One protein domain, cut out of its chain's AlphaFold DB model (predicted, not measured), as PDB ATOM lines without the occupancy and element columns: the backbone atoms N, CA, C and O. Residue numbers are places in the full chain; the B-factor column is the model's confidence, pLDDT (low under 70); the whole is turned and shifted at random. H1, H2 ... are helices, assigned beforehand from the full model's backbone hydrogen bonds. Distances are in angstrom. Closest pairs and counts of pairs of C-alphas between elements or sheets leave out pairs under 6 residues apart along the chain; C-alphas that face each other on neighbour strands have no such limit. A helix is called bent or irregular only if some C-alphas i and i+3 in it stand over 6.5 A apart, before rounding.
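What this domain is: This is residues 88 to 119 and 153 to 185 of the 204 residues of the protein "Hypothetical protein" of Hemiselmis andersenii (UniProt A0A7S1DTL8). A small head of two short helices, H1 and H2, set nearly at right angles to each other, has one long helix, H3, packed on H2 by its early residues. The rest of H3 sticks out as a long arm, residues 167 to 184 together with residue 185, and this arm makes the length of the whole. The printed part has 65 residues with three named helices, in the order H1, H2, H3 along the chain, and no named strand; the class is all helix. It is only just loose, close to extended, with a radius of gyration of the C-alphas of 15.9 A, and it spans 50 by 21 by 16 A.

How they stand to each other: H1, residues 89 to 98, touches H2, residues 107 to 118. Their closest C-alphas are those of Ala 96 and Ala 113, 5.3 A apart, and their lines are about perpendicular, at 80 degrees. H2 is irregular, but only just: C-alphas 108 and 111 are 6.8 A apart, and its line is a rough one. H2 touches H3, residues 153 to 184, which does so with residues 155 to 163 alone. The closest C-alphas of H2 and H3 are those of Gly 116 and Phe 155, 6.5 A apart. The two helices stand at a shallow tilt of 20 degrees and run opposite ways. H1 and H3 are apart. In H1 and H3 every O i to N i+4 pair is within hydrogen-bond range; in H2 it is 5 of 8.

Where its parts are: H1 begins at C-alpha 89, at (23.645, 18.384, 18.589), and runs 14.3 A from first to last C-alpha. A short link of 8 residues joins it to H2, which begins at C-alpha 107, at (20.139, 18.911, 6.798), and measures 17.8 A from first to last C-alpha. H3 has 32 residues and is not bent. It measures 47.1 A from C-alpha 153 to C-alpha 184, which is at (7.990, 9.681, -23.821).

The domain as a whole: The two C-alphas farthest apart are those of Ala 119 and Gly 185, at 51.2 A. Residues 167 to 185, of which 167 to 184 belong to H3, stand free; without them the body has 46 residues and spans 27 by 23 by 14 A. Residues 120 to 152 are not printed, and C-alphas 119 and 153 are 13.1 A apart across this cut, which falls in the link from H2 to H3. The mean pLDDT of the printed part is 88.4, and residues 183 to 185 are under 70.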
ATOM      1  N   SER A  88      27.917  18.792  20.859       88.00
ATOM      2  CA  SER A  88      26.532  18.407  21.102       88.00
ATOM      3  C   SER A  88      25.677  18.764  19.884       88.00
ATOM      4  O   SER A  88      25.998  19.683  19.128       88.00
ATOM      5  N   ALA A  89      24.564  18.055  19.680       87.81
ATOM      6  CA  ALA A  89      23.645  18.384  18.589       87.81
ATOM      7  C   ALA A  89      23.178  19.847  18.647       87.81
ATOM      8  O   ALA A  89      22.987  20.474  17.607       87.81
ATOM      9  N   GLN A  90      23.029  20.388  19.858       88.81
ATOM     10  CA  GLN A  90      22.627  21.769  20.078       88.81
ATOM     11  C   GLN A  90      23.696  22.750  19.587       88.81
ATOM     12  O   GLN A  90      23.372  23.645  18.808       88.81
ATOM     13  N   ASP A  91      24.969  22.517  19.926       89.62
ATOM     14  CA  ASP A  91      26.085  23.348  19.452       89.62
ATOM     15  C   ASP A  91      26.156  23.344  17.921       89.62
ATOM     16  O   ASP A  91      26.338  24.383  17.289       89.62
ATOM     17  N   VAL A  92      25.947  22.175  17.301       91.06
ATOM     18  CA  VAL A  92      25.922  22.037  15.837       91.06
ATOM     19  C   VAL A  92      24.791  22.861  15.223       91.06
ATOM     20  O   VAL A  92      24.997  23.478  14.179       91.06
ATOM     21  N   ILE A  93      23.608  22.895  15.842       92.12
ATOM     22  CA  ILE A  93      22.458  23.674  15.357       92.12
ATOM     23  C   ILE A  93      22.718  25.176  15.495       92.12
ATOM     24  O   ILE A  93      22.463  25.928  14.553       92.12
ATOM     25  N   GLU A  94      23.242  25.615  16.637       90.50
ATOM     26  CA  GLU A  94      23.571  27.021  16.887       90.50
ATOM     27  C   GLU A  94      24.661  27.511  15.931       90.50
ATOM     28  O   GLU A  94      24.519  28.555  15.287       90.50
ATOM     29  N   TYR A  95      25.703  26.704  15.741       90.75
ATOM     30  CA  TYR A  95      26.770  27.003  14.797       90.75
ATOM     31  C   TYR A  95      26.286  26.958  13.341       90.75
ATOM     32  O   TYR A  95      26.631  27.826  12.538       90.75
ATOM     33  N   ALA A  96      25.417  26.009  12.987       92.50
ATOM     34  CA  ALA A  96      24.766  25.977  11.680       92.50
ATOM     35  C   ALA A  96      23.965  27.262  11.424       92.50
ATOM     36  O   ALA A  96      24.101  27.851  10.350       92.50
ATOM     37  N   ALA A  97      23.206  27.741  12.414       91.56
ATOM     38  CA  ALA A  97      22.478  29.002  12.320       91.56
ATOM     39  C   ALA A  97      23.431  30.199  12.141       91.56
ATOM     40  O   ALA A  97      23.169  31.064  11.304       91.56
ATOM     41  N   PHE A  98      24.577  30.215  12.830       90.94
ATOM     42  CA  PHE A  98      25.621  31.230  12.645       90.94
ATOM     43  C   PHE A  98      26.239  31.221  11.232       90.94
ATOM     44  O   PHE A  98      26.521  32.277  10.656       90.94
ATOM     45  N   LEU A  99      26.412  30.038  10.631       91.38
ATOM     46  CA  LEU A  99      26.822  29.880   9.229       91.38
ATOM     47  C   LEU A  99      25.683  30.185   8.232       91.38
ATOM     48  O   LEU A  99      25.910  30.191   7.020       91.38
ATOM     49  N   GLY A 100      24.470  30.445   8.725       90.75
ATOM     50  CA  GLY A 100      23.274  30.708   7.930       90.75
ATOM     51  C   GLY A 100      22.660  29.458   7.301       90.75
ATOM     52  O   GLY A 100      21.960  29.585   6.298       90.75
ATOM     53  N   ILE A 101      22.956  28.263   7.819       92.25
ATOM     54  CA  ILE A 101      22.386  26.976   7.401       92.25
ATOM     55  C   ILE A 101      21.069  26.745   8.144       92.25
ATOM     56  O   ILE A 101      21.032  26.727   9.371       92.25
ATOM     57  N   ASP A 102      19.998  26.481   7.397       93.19
ATOM     58  CA  ASP A 102      18.711  26.093   7.976       93.19
ATOM     59  C   ASP A 102      18.695  24.574   8.263       93.19
ATOM     60  O   ASP A 102      18.694  23.788   7.305       93.19
ATOM     61  N   PRO A 103      18.589  24.111   9.528       90.56
ATOM     62  CA  PRO A 103      18.653  22.681   9.861       90.56
ATOM     63  C   PRO A 103      17.517  21.861   9.232       90.56
ATOM     64  O   PRO A 103      17.710  20.704   8.864       90.56
ATOM     65  N   LEU A 104      16.343  22.471   9.038       87.88
ATOM     66  CA  LEU A 104      15.181  21.811   8.436       87.88
ATOM     67  C   LEU A 104      15.234  21.772   6.902       87.88
ATOM     68  O   LEU A 104      14.791  20.802   6.287       87.88
ATOM     69  N   LYS A 105      15.751  22.826   6.259       88.69
ATOM     70  CA  LYS A 105      15.770  22.922   4.788       88.69
ATOM     71  C   LYS A 105      17.009  22.266   4.191       88.69
ATOM     72  O   LYS A 105      16.957  21.722   3.085       88.69
ATOM     73  N   GLU A 106      18.121  22.319   4.916       90.38
ATOM     74  CA  GLU A 106      19.430  21.902   4.436       90.38
ATOM     75  C   GLU A 106      20.147  20.962   5.424       90.38
ATOM     76  O   GLU A 106      21.319  21.175   5.735       90.38
ATOM     77  N   PRO A 107      19.517  19.845   5.850       88.94
ATOM     78  CA  PRO A 107      20.139  18.911   6.798       88.94
ATOM     79  C   PRO A 107      21.443  18.300   6.258       88.94
ATOM     80  O   PRO A 107      22.338  17.928   7.004       88.94
ATOM     81  N   HIS A 108      21.588  18.244   4.932       87.38
ATOM     82  CA  HIS A 108      22.790  17.766   4.252       87.38
ATOM     83  C   HIS A 108      24.011  18.695   4.399       87.38
ATOM     84  O   HIS A 108      25.114  18.282   4.045       87.38
ATOM     85  N   LEU A 109      23.825  19.932   4.874       91.25
ATOM     86  CA  LEU A 109      24.902  20.889   5.140       91.25
ATOM     87  C   LEU A 109      25.344  20.884   6.609       91.25
ATOM     88  O   LEU A 109      26.432  21.372   6.894       91.25
ATOM     89  N   LEU A 110      24.561  20.295   7.524       91.50
ATOM     90  CA  LEU A 110      24.872  20.271   8.960       91.50
ATOM     91  C   LEU A 110      26.203  19.582   9.277       91.50
ATOM     92  O   LEU A 110      26.908  20.012  10.180       91.50
ATOM     93  N   GLY A 111      26.614  18.592   8.479       90.25
ATOM     94  CA  GLY A 111      27.930  17.963   8.640       90.25
ATOM     95  C   GLY A 111      29.107  18.931   8.442       90.25
ATOM     96  O   GLY A 111      30.185  18.693   8.968       90.25
ATOM     97  N   ILE A 112      28.914  20.042   7.719       91.56
ATOM     98  CA  ILE A 112      29.936  21.093   7.588       91.56
ATOM     99  C   ILE A 112      30.048  21.894   8.891       91.56
ATOM    100  O   ILE A 112      31.150  22.288   9.260       91.56
ATOM    101  N   ALA A 113      28.924  22.123   9.575       91.88
ATOM    102  CA  ALA A 113      28.898  22.795  10.869       91.88
ATOM    103  C   ALA A 113      29.538  21.917  11.957       91.88
ATOM    104  O   ALA A 113      30.394  22.391  12.695       91.88
ATOM    105  N   GLU A 114      29.202  20.624  11.990       90.94
ATOM    106  CA  GLU A 114      29.828  19.646  12.892       90.94
ATOM    107  C   GLU A 114      31.349  19.588  12.692       90.94
ATOM    108  O   GLU A 114      32.113  19.662  13.653       90.94
ATOM    109  N   GLU A 115      31.801  19.529  11.438       89.94
ATOM    110  CA  GLU A 115      33.228  19.542  11.122       89.94
ATOM    111  C   GLU A 115      33.910  20.830  11.594       89.94
ATOM    112  O   GLU A 115      35.065  20.770  11.996       89.94
ATOM    113  N   GLY A 116      33.217  21.973  11.573       89.19
ATOM    114  CA  GLY A 116      33.761  23.246  12.041       89.19
ATOM    115  C   GLY A 116      33.938  23.342  13.548       89.19
ATOM    116  O   GLY A 116      34.940  23.889  13.993       89.19
ATOM    117  N   LEU A 117      33.038  22.736  14.322       87.50
ATOM    118  CA  LEU A 117      33.149  22.682  15.783       87.50
ATOM    119  C   LEU A 117      34.225  21.704  16.264       87.50
ATOM    120  O   LEU A 117      34.834  21.909  17.308       87.50
ATOM    121  N   VAL A 118      34.453  20.631  15.508       86.06
ATOM    122  CA  VAL A 118      35.465  19.608  15.822       86.06
ATOM    123  C   VAL A 118      36.821  19.940  15.173       86.06
ATOM    124  O   VAL A 118      37.821  19.260  15.422       86.06
ATOM    125  N   ALA A 119      36.884  20.973  14.328       85.75
ATOM    126  CA  ALA A 119      38.097  21.336  13.613       85.75
ATOM    127  C   ALA A 119      39.200  21.790  14.583       85.75
ATOM    128  O   ALA A 119      38.953  22.612  15.464       85.75
ATOM    129  N   ALA A 153      35.148  31.927   8.639       88.81
ATOM    130  CA  ALA A 153      35.129  32.418   7.263       88.81
ATOM    131  C   ALA A 153      35.322  31.282   6.241       88.81
ATOM    132  O   ALA A 153      34.662  31.251   5.197       88.81
ATOM    133  N   PHE A 154      36.188  30.316   6.557       91.06
ATOM    134  CA  PHE A 154      36.415  29.142   5.722       91.06
ATOM    135  C   PHE A 154      35.178  28.236   5.678       91.06
ATOM    136  O   PHE A 154      34.766  27.819   4.591       91.06
ATOM    137  N   PHE A 155      34.533  27.980   6.819       91.31
ATOM    138  CA  PHE A 155      33.316  27.168   6.872       91.31
ATOM    139  C   PHE A 155      32.139  27.838   6.160       91.31
ATOM    140  O   PHE A 155      31.462  27.170   5.378       91.31
ATOM    141  N   LYS A 156      31.962  29.160   6.291       91.81
ATOM    142  CA  LYS A 156      30.968  29.924   5.509       91.81
ATOM    143  C   LYS A 156      31.172  29.741   4.004       91.81
ATOM    144  O   LYS A 156      30.231  29.431   3.273       91.81
ATOM    145  N   HIS A 157      32.415  29.840   3.532       93.12
ATOM    146  CA  HIS A 157      32.725  29.603   2.123       93.12
ATOM    147  C   HIS A 157      32.471  28.145   1.699       93.12
ATOM    148  O   HIS A 157      31.941  27.876   0.616       93.12
ATOM    149  N   LYS A 158      32.798  27.181   2.566       93.12
ATOM    150  CA  LYS A 158      32.553  25.753   2.330       93.12
ATOM    151  C   LYS A 158      31.057  25.447   2.185       93.12
ATOM    152  O   LYS A 158      30.687  24.669   1.301       93.12
ATOM    153  N   VAL A 159      30.209  26.096   2.985       93.75
ATOM    154  CA  VAL A 159      28.741  26.022   2.898       93.75
ATOM    155  C   VAL A 159      28.243  26.553   1.554       93.75
ATOM    156  O   VAL A 159      27.484  25.861   0.873       93.75
ATOM    157  N   GLU A 160      28.722  27.717   1.113       92.62
ATOM    158  CA  GLU A 160      28.357  28.320  -0.179       92.62
ATOM    159  C   GLU A 160      28.685  27.387  -1.361       92.62
ATOM    160  O   GLU A 160      27.859  27.124  -2.245       92.62
ATOM    161  N   ILE A 161      29.888  26.798  -1.347       94.75
ATOM    162  CA  ILE A 161      30.304  25.820  -2.357       94.75
ATOM    163  C   ILE A 161      29.387  24.590  -2.329       94.75
ATOM    164  O   ILE A 161      29.001  24.076  -3.387       94.75
ATOM    165  N   ALA A 162      29.060  24.082  -1.140       92.50
ATOM    166  CA  ALA A 162      28.209  22.908  -0.984       92.50
ATOM    167  C   ALA A 162      26.778  23.170  -1.485       92.50
ATOM    168  O   ALA A 162      26.253  22.354  -2.253       92.50
ATOM    169  N   ARG A 163      26.205  24.339  -1.174       92.19
ATOM    170  CA  ARG A 163      24.916  24.812  -1.707       92.19
ATOM    171  C   ARG A 163      24.919  24.880  -3.225       92.19
ATOM    172  O   ARG A 163      24.064  24.281  -3.878       92.19
ATOM    173  N   SER A 164      25.937  25.518  -3.800       93.06
ATOM    174  CA  SER A 164      26.101  25.626  -5.252       93.06
ATOM    175  C   SER A 164      26.191  24.253  -5.932       93.06
ATOM    176  O   SER A 164      25.579  24.016  -6.978       93.06
ATOM    177  N   LYS A 165      26.921  23.304  -5.334       92.12
ATOM    178  CA  LYS A 165      27.015  21.921  -5.834       92.12
ATOM    179  C   LYS A 165      25.673  21.194  -5.751       92.12
ATOM    180  O   LYS A 165      25.307  20.484  -6.694       92.12
ATOM    181  N   TRP A 166      24.945  21.362  -4.650       89.38
ATOM    182  CA  TRP A 166      23.627  20.763  -4.466       89.38
ATOM    183  C   TRP A 166      22.607  21.309  -5.470       89.38
ATOM    184  O   TRP A 166      21.925  20.521  -6.132       89.38
ATOM    185  N   ALA A 167      22.573  22.628  -5.671       89.50
ATOM    186  CA  ALA A 167      21.700  23.291  -6.635       89.50
ATOM    187  C   ALA A 167      21.932  22.779  -8.066       89.50
ATOM    188  O   ALA A 167      20.997  22.295  -8.706       89.50
ATOM    189  N   LYS A 168      23.192  22.742  -8.524       91.31
ATOM    190  CA  LYS A 168      23.556  22.199  -9.849       91.31
ATOM    191  C   LYS A 168      23.146  20.738 -10.015       91.31
ATOM    192  O   LYS A 168      22.669  20.318 -11.070       91.31
ATOM    193  N   ARG A 169      23.320  19.926  -8.967       89.19
ATOM    194  CA  ARG A 169      22.911  18.514  -8.988       89.19
ATOM    195  C   ARG A 169      21.393  18.370  -9.078       89.19
ATOM    196  O   ARG A 169      20.919  17.470  -9.776       89.19
ATOM    197  N   LYS A 170      20.648  19.221  -8.370       89.12
ATOM    198  CA  LYS A 170      19.182  19.258  -8.389       89.12
ATOM    199  C   LYS A 170      18.670  19.649  -9.775       89.12
ATOM    200  O   LYS A 170      17.814  18.950 -10.310       89.12
ATOM    201  N   GLU A 171      19.260  20.672 -10.383       90.31
ATOM    202  CA  GLU A 171      18.935  21.128 -11.736       90.31
ATOM    203  C   GLU A 171      19.215  20.059 -12.793       90.31
ATOM    204  O   GLU A 171      18.303  19.650 -13.503       90.31
ATOM    205  N   LYS A 172      20.426  19.492 -12.823       91.12
ATOM    206  CA  LYS A 172      20.774  18.411 -13.760       91.12
ATOM    207  C   LYS A 172      19.851  17.195 -13.628       91.12
ATOM    208  O   LYS A 172      19.612  16.463 -14.588       91.12
ATOM    209  N   ARG A 173      19.359  16.920 -12.414       89.81
ATOM    210  CA  ARG A 173      18.381  15.849 -12.178       89.81
ATOM    211  C   ARG A 173      17.003  16.213 -12.734       89.81
ATOM    212  O   ARG A 173      16.340  15.313 -13.246       89.81
ATOM    213  N   ARG A 174      16.592  17.480 -12.629       90.38
ATOM    214  CA  ARG A 174      15.352  18.008 -13.214       90.38
ATOM    215  C   ARG A 174      15.405  17.957 -14.743       90.38
ATOM    216  O   ARG A 174      14.542  17.324 -15.331       90.38
ATOM    217  N   GLU A 175      16.471  18.467 -15.353       89.88
ATOM    218  CA  GLU A 175      16.686  18.432 -16.810       89.88
ATOM    219  C   GLU A 175      16.631  16.998 -17.366       89.88
ATOM    220  O   GLU A 175      15.962  16.720 -18.356       89.88
ATOM    221  N   ARG A 176      17.267  16.032 -16.685       89.06
ATOM    222  CA  ARG A 176      17.184  14.611 -17.066       89.06
ATOM    223  C   ARG A 176      15.771  14.035 -16.997       89.06
ATOM    224  O   ARG A 176      15.478  13.097 -17.734       89.06
ATOM    225  N   ARG A 177      14.948  14.517 -16.065       86.75
ATOM    226  CA  ARG A 177      13.554  14.089 -15.934       86.75
ATOM    227  C   ARG A 177      12.718  14.681 -17.065       86.75
ATOM    228  O   ARG A 177      12.034  13.924 -17.739       86.75
ATOM    229  N   GLU A 178      12.865  15.977 -17.318       87.50
ATOM    230  CA  GLU A 178      12.184  16.687 -18.408       87.50
ATOM    231  C   GLU A 178      12.561  16.110 -19.777       87.50
ATOM    232  O   GLU A 178      11.689  15.860 -20.599       87.50
ATOM    233  N   GLY A 179      13.837  15.784 -20.006       82.19
ATOM    234  CA  GLY A 179      14.273  15.127 -21.242       82.19
ATOM    235  C   GLY A 179      13.678  13.727 -21.435       82.19
ATOM    236  O   GLY A 179      13.404  13.331 -22.567       82.19
ATOM    237  N   ARG A 180      13.442  12.981 -20.345       76.50
ATOM    238  CA  ARG A 180      12.770  11.675 -20.404       76.50
ATOM    239  C   ARG A 180      11.284  11.835 -20.738       76.50
ATOM    240  O   ARG A 180      10.809  11.177 -21.657       76.50
ATOM    241  N   GLU A 181      10.594  12.744 -20.052       76.25
ATOM    242  CA  GLU A 181       9.180  13.057 -20.295       76.25
ATOM    243  C   GLU A 181       8.963  13.604 -21.722       76.25
ATOM    244  O   GLU A 181       8.019  13.202 -22.394       76.25
ATOM    245  N   ALA A 182       9.880  14.424 -22.248       72.62
ATOM    246  CA  ALA A 182       9.829  14.918 -23.627       72.62
ATOM    247  C   ALA A 182      10.018  13.808 -24.678       72.62
ATOM    248  O   ALA A 182       9.408  13.863 -25.746       72.62
ATOM    249  N   SER A 183      10.846  12.794 -24.390       69.25
ATOM    250  CA  SER A 183      10.995  11.626 -25.270       69.25
ATOM    251  C   SER A 183       9.791  10.680 -25.213       69.25
ATOM    252  O   SER A 183       9.400  10.146 -26.245       69.25
ATOM    253  N   GLU A 184       9.176  10.524 -24.036       65.44
ATOM    254  CA  GLU A 184       7.990   9.681 -23.821       65.44
ATOM    255  C   GLU A 184       6.702  10.368 -24.330       65.44
ATOM    256  O   GLU A 184       5.770   9.694 -24.745       65.44
ATOM    257  N   GLY A 185       6.659  11.705 -24.395       57.03
ATOM    258  CA  GLY A 185       5.514  12.475 -24.897       57.03
ATOM    259  C   GLY A 185       5.368  12.544 -26.424       57.03
ATOM    260  O   GLY A 185       4.372  13.082 -26.906       57.03
TER     261      GLY A 185